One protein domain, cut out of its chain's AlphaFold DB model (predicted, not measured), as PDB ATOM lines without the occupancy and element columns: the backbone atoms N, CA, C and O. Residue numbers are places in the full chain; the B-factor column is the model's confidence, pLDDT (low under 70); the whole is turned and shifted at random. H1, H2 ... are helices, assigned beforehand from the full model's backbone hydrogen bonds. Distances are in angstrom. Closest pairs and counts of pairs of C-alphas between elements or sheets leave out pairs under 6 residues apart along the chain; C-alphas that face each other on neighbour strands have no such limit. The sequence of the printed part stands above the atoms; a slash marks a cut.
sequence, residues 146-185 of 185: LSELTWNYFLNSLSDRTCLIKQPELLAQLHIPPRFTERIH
ATOM      1  N   LEU A 146     -59.150 -21.023  -4.468       91.12
ATOM      2  CA  LEU A 146     -58.624 -20.761  -5.810       91.12
ATOM      3  C   LEU A 146     -57.946 -19.389  -5.912       91.12
ATOM      4  O   LEU A 146     -56.880 -19.292  -6.503       91.12
ATOM      5  N   SER A 147     -58.502 -18.349  -5.280       90.44
ATOM      6  CA  SER A 147     -57.906 -17.010  -5.336       90.44
ATOM      7  C   SER A 147     -56.525 -16.931  -4.673       90.44
ATOM      8  O   SER A 147     -55.641 -16.266  -5.199       90.44
ATOM      9  N   GLU A 148     -56.307 -17.650  -3.568       88.62
ATOM     10  CA  GLU A 148     -54.998 -17.753  -2.908       88.62
ATOM     11  C   GLU A 148     -54.009 -18.573  -3.751       88.62
ATOM     12  O   GLU A 148     -52.844 -18.201  -3.875       88.62
ATOM     13  N   LEU A 149     -54.470 -19.657  -4.387       89.38
ATOM     14  CA  LEU A 149     -53.641 -20.443  -5.309       89.38
ATOM     15  C   LEU A 149     -53.212 -19.619  -6.526       89.38
ATOM     16  O   LEU A 149     -52.031 -19.613  -6.871       89.38
ATOM     17  N   THR A 150     -54.144 -18.900  -7.153       90.81
ATOM     18  CA  THR A 150     -53.861 -18.015  -8.287       90.81
ATOM     19  C   THR A 150     -52.900 -16.902  -7.885       90.81
ATOM     20  O   THR A 150     -51.962 -16.618  -8.627       90.81
ATOM     21  N   TRP A 151     -53.077 -16.316  -6.699       89.75
ATOM     22  CA  TRP A 151     -52.164 -15.304  -6.177       89.75
ATOM     23  C   TRP A 151     -50.745 -15.847  -5.977       89.75
ATOM     24  O   TRP A 151     -49.777 -15.258  -6.458       89.75
ATOM     25  N   ASN A 152     -50.610 -17.012  -5.343       87.69
ATOM     26  CA  ASN A 152     -49.313 -17.664  -5.166       87.69
ATOM     27  C   ASN A 152     -48.666 -18.023  -6.510       87.69
ATOM     28  O   ASN A 152     -47.465 -17.823  -6.685       87.69
ATOM     29  N   TYR A 153     -49.445 -18.523  -7.474       89.88
ATOM     30  CA  TYR A 153     -48.960 -18.820  -8.823       89.88
ATOM     31  C   TYR A 153     -48.447 -17.564  -9.534       89.88
ATOM     32  O   TYR A 153     -47.352 -17.580 -10.099       89.88
ATOM     33  N   PHE A 154     -49.203 -16.467  -9.456       88.38
ATOM     34  CA  PHE A 154     -48.804 -15.166  -9.980       88.38
ATOM     35  C   PHE A 154     -47.474 -14.708  -9.367       88.38
ATOM     36  O   PHE A 154     -46.518 -14.483 -10.103       88.38
ATOM     37  N   LEU A 155     -47.356 -14.686  -8.033       87.88
ATOM     38  CA  LEU A 155     -46.122 -14.292  -7.338       87.88
ATOM     39  C   LEU A 155     -44.916 -15.193  -7.649       87.88
ATOM     40  O   LEU A 155     -43.776 -14.730  -7.615       87.88
ATOM     41  N   ASN A 156     -45.145 -16.482  -7.909       86.75
ATOM     42  CA  ASN A 156     -44.096 -17.441  -8.265       86.75
ATOM     43  C   ASN A 156     -43.666 -17.349  -9.733       86.75
ATOM     44  O   ASN A 156     -42.564 -17.775 -10.063       86.75
ATOM     45  N   SER A 157     -44.519 -16.804 -10.598       88.19
ATOM     46  CA  SER A 157     -44.219 -16.606 -12.018       88.19
ATOM     47  C   SER A 157     -43.396 -15.336 -12.271       88.19
ATOM     48  O   SER A 157     -42.835 -15.165 -13.352       88.19
ATOM     49  N   LEU A 158     -43.295 -14.449 -11.277       86.25
ATOM     50  CA  LEU A 158     -42.462 -13.253 -11.344       86.25
ATOM     51  C   LEU A 158     -40.995 -13.595 -11.088       86.25
ATOM     52  O   LEU A 158     -40.641 -14.158 -10.054       86.25
ATOM     53  N   SER A 159     -40.134 -13.184 -12.018       84.44
ATOM     54  CA  SER A 159     -38.678 -13.355 -11.923       84.44
ATOM     55  C   SER A 159     -38.073 -12.537 -10.778       84.44
ATOM     56  O   SER A 159     -37.125 -12.973 -10.134       84.44
ATOM     57  N   ASP A 160     -38.635 -11.354 -10.520       84.81
ATOM     58  CA  ASP A 160     -38.270 -10.460  -9.423       84.81
ATOM     59  C   ASP A 160     -39.549  -9.951  -8.754       84.81
ATOM     60  O   ASP A 160     -40.277  -9.147  -9.327       84.81
ATOM     61  N   ARG A 161     -39.826 -10.398  -7.526       82.12
ATOM     62  CA  ARG A 161     -41.013  -9.964  -6.771       82.12
ATOM     63  C   ARG A 161     -40.930  -8.516  -6.299       82.12
ATOM     64  O   ARG A 161     -41.963  -7.909  -6.030       82.12
ATOM     65  N   THR A 162     -39.727  -7.943  -6.215       82.69
ATOM     66  CA  THR A 162     -39.548  -6.549  -5.789       82.69
ATOM     67  C   THR A 162     -40.101  -5.561  -6.812       82.69
ATOM     68  O   THR A 162     -40.340  -4.405  -6.465       82.69
ATOM     69  N   CYS A 163     -40.367  -5.999  -8.051       81.19
ATOM     70  CA  CYS A 163     -41.024  -5.170  -9.060       81.19
ATOM     71  C   CYS A 163     -42.410  -4.692  -8.603       81.19
ATOM     72  O   CYS A 163     -42.763  -3.544  -8.852       81.19
ATOM     73  N   LEU A 164     -43.143  -5.522  -7.850       81.25
ATOM     74  CA  LEU A 164     -44.470  -5.178  -7.341       81.25
ATOM     75  C   LEU A 164     -44.417  -4.114  -6.239       81.25
ATOM     76  O   LEU A 164     -45.334  -3.311  -6.123       81.25
ATOM     77  N   ILE A 165     -43.331  -4.084  -5.458       79.94
ATOM     78  CA  ILE A 165     -43.085  -3.039  -4.450       79.94
ATOM     79  C   ILE A 165     -42.735  -1.717  -5.140       79.94
ATOM     80  O   ILE A 165     -43.152  -0.651  -4.699       79.94
ATOM     81  N   LYS A 166     -41.960  -1.786  -6.229       80.69
ATOM     82  CA  LYS A 166     -41.506  -0.615  -6.991       80.69
ATOM     83  C   LYS A 166     -42.614   0.018  -7.839       80.69
ATOM     84  O   LYS A 166     -42.476   1.186  -8.183       80.69
ATOM     85  N   GLN A 167     -43.649  -0.744  -8.201       80.25
ATOM     86  CA  GLN A 167     -44.740  -0.318  -9.092       80.25
ATOM     87  C   GLN A 167     -46.118  -0.755  -8.556       80.25
ATOM     88  O   GLN A 167     -46.798  -1.583  -9.177       80.25
ATOM     89  N   PRO A 168     -46.557  -0.243  -7.391       76.00
ATOM     90  CA  PRO A 168     -47.829  -0.638  -6.781       76.00
ATOM     91  C   PRO A 168     -49.048  -0.321  -7.670       76.00
ATOM     92  O   PRO A 168     -50.049  -1.039  -7.637       76.00
ATOM     93  N   GLU A 169     -48.961   0.702  -8.520       81.94
ATOM     94  CA  GLU A 169     -49.998   1.091  -9.481       81.94
ATOM     95  C   GLU A 169     -50.327   0.003 -10.515       81.94
ATOM     96  O   GLU A 169     -51.471  -0.082 -10.969       81.94
ATOM     97  N   LEU A 170     -49.373  -0.871 -10.848       80.94
ATOM     98  CA  LEU A 170     -49.585  -1.966 -11.800       80.94
ATOM     99  C   LEU A 170     -50.642  -2.954 -11.280       80.94
ATOM    100  O   LEU A 170     -51.474  -3.454 -12.035       80.94
ATOM    101  N   LEU A 171     -50.656  -3.198  -9.970       83.06
ATOM    102  CA  LEU A 171     -51.621  -4.093  -9.330       83.06
ATOM    103  C   LEU A 171     -53.031  -3.500  -9.327       83.06
ATOM    104  O   LEU A 171     -54.007  -4.234  -9.505       83.06
ATOM    105  N   ALA A 172     -53.133  -2.177  -9.178       81.56
ATOM    106  CA  ALA A 172     -54.398  -1.460  -9.280       81.56
ATOM    107  C   ALA A 172     -54.954  -1.511 -10.714       81.56
ATOM    108  O   ALA A 172     -56.138  -1.781 -10.898       81.56
ATOM    109  N   GLN A 173     -54.102  -1.341 -11.733       86.31
ATOM    110  CA  GLN A 173     -54.498  -1.459 -13.148       86.31
ATOM    111  C   GLN A 173     -54.989  -2.869 -13.506       86.31
ATOM    112  O   GLN A 173     -55.923  -3.033 -14.292       86.31
ATOM    113  N   LEU A 174     -54.396  -3.895 -12.894       85.50
ATOM    114  CA  LEU A 174     -54.816  -5.291 -13.038       85.50
ATOM    115  C   LEU A 174     -56.066  -5.640 -12.209       85.50
ATOM    116  O   LEU A 174     -56.498  -6.790 -12.226       85.50
ATOM    117  N   HIS A 175     -56.656  -4.666 -11.504       87.50
ATOM    118  CA  HIS A 175     -57.832  -4.837 -10.648       87.50
ATOM    119  C   HIS A 175     -57.652  -5.953  -9.602       87.50
ATOM    120  O   HIS A 175     -58.594  -6.675  -9.264       87.50
ATOM    121  N   ILE A 176     -56.428  -6.108  -9.084       87.69
ATOM    122  CA  ILE A 176     -56.138  -7.087  -8.036       87.69
ATOM    123  C   ILE A 176     -56.813  -6.637  -6.728       87.69
ATOM    124  O   ILE A 176     -56.643  -5.487  -6.322       87.69
ATOM    125  N   PRO A 177     -57.560  -7.518  -6.033       88.25
ATOM    126  CA  PRO A 177     -58.216  -7.158  -4.777       88.25
ATOM    127  C   PRO A 177     -57.230  -6.648  -3.703       88.25
ATOM    128  O   PRO A 177     -56.198  -7.298  -3.501       88.25
ATOM    129  N   PRO A 178     -57.574  -5.593  -2.927       86.19
ATOM    130  CA  PRO A 178     -56.677  -4.980  -1.935       86.19
ATOM    131  C   PRO A 178     -56.065  -5.962  -0.934       86.19
ATOM    132  O   PRO A 178     -54.871  -5.924  -0.649       86.19
ATOM    133  N   ARG A 179     -56.856  -6.954  -0.503       86.94
ATOM    134  CA  ARG A 179     -56.419  -8.030   0.401       86.94
ATOM    135  C   ARG A 179     -55.179  -8.801  -0.068       86.94
ATOM    136  O   ARG A 179     -54.595  -9.522   0.737       86.94
ATOM    137  N   PHE A 180     -54.838  -8.749  -1.358       86.69
ATOM    138  CA  PHE A 180     -53.627  -9.346  -1.924       86.69
ATOM    139  C   PHE A 180     -52.498  -8.326  -2.078       86.69
ATOM    140  O   PHE A 180     -51.353  -8.653  -1.774       86.69
ATOM    141  N   THR A 181     -52.809  -7.100  -2.501       85.50
ATOM    142  CA  THR A 181     -51.808  -6.045  -2.719       85.50
ATOM    143  C   THR A 181     -51.190  -5.561  -1.411       85.50
ATOM    144  O   THR A 181     -49.985  -5.350  -1.350       85.50
ATOM    145  N   GLU A 182     -51.975  -5.496  -0.332       84.75
ATOM    146  CA  GLU A 182     -51.511  -5.136   1.019       84.75
ATOM    147  C   GLU A 182     -50.413  -6.069   1.560       84.75
ATOM    148  O   GLU A 182     -49.687  -5.705   2.476       84.75
ATOM    149  N   ARG A 183     -50.260  -7.271   0.989       81.25
ATOM    150  CA  ARG A 183     -49.303  -8.296   1.443       81.25
ATOM    151  C   ARG A 183     -47.906  -8.161   0.833       81.25
ATOM    152  O   ARG A 183     -47.054  -9.007   1.093       81.25
ATOM    153  N   ILE A 184     -47.710  -7.196  -0.057       78.50
ATOM    154  CA  ILE A 184     -46.465  -7.024  -0.819       78.50
ATOM    155  C   ILE A 184     -45.500  -6.071  -0.100       78.50
ATOM    156  O   ILE A 184     -44.318  -6.054  -0.432       78.50
ATOM    157  N   HIS A 185     -46.002  -5.311   0.878       59.91
ATOM    158  CA  HIS A 185     -45.273  -4.287   1.625       59.91
ATOM    159  C   HIS A 185     -44.503  -4.844   2.825       59.91
ATOM    160  O   HIS A 185     -45.028  -5.755   3.505       59.91
TER     161      HIS A 185
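This is residues 146 to 185 of the 185 residues of the protein "Hypothetical protein" of Rotaria sordida (UniProt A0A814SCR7). Four short helices make one loose turn: H1 along one side, H2 at an end, H3 on the side away from H1, and H4 folded back between H1 and H3, near the other three. The printed part has 40 residues, with named helices H1, H2, H3, H4 in that order and no named strand: all helix. It is compact, with a radius of gyration of the C-alphas of 9.6 A, and spans 26 by 21 by 16 A.

H1, residues 146 to 157, is apart from H2, residues 162 to 166, and from H3, residues 168 to 173. H1 and H4, residues 178 to 184, are close but not clearly touching, at a shallow tilt of 32 degrees, the same way; their closest C-alphas, of Trp 151 and Phe 180, are 7.5 A apart. H2 and H3 are close but not clearly touching; their closest C-alphas, of Leu 164 and Leu 171, are 7.5 A apart. H2 and H4 are close but not clearly touching; their closest C-alphas, of Ile 165 and Ile 184, are 6.4 A apart. H3 and H4 are close but not clearly touching, at a shallow tilt of 31 degrees, opposite ways; their closest C-alphas, of Leu 171 and Thr 181, are 6.9 A apart. Every O i to N i+4 pair is within hydrogen-bond range in H1 and H2, against 1 of 2 in H3 and 1 of 3 in H4, where 3 of 4 O i to N i+3 pairs are.

H1 begins at C-alpha 146, (-58.624, -20.761, -5.810), and is 16.2 A long. H2 measures 6.4 A, H3 9.3 A and H4 10.5 A, ending at C-alpha 184, (-46.465, -7.024, -0.819).

The C-alphas farthest apart, of Leu 146 and Lys 166, are 26.5 A apart. The printed part has no cut, and its three links are tight. Mean pLDDT of the printed part is 84.5; residue 185, the chain's last, is under 70.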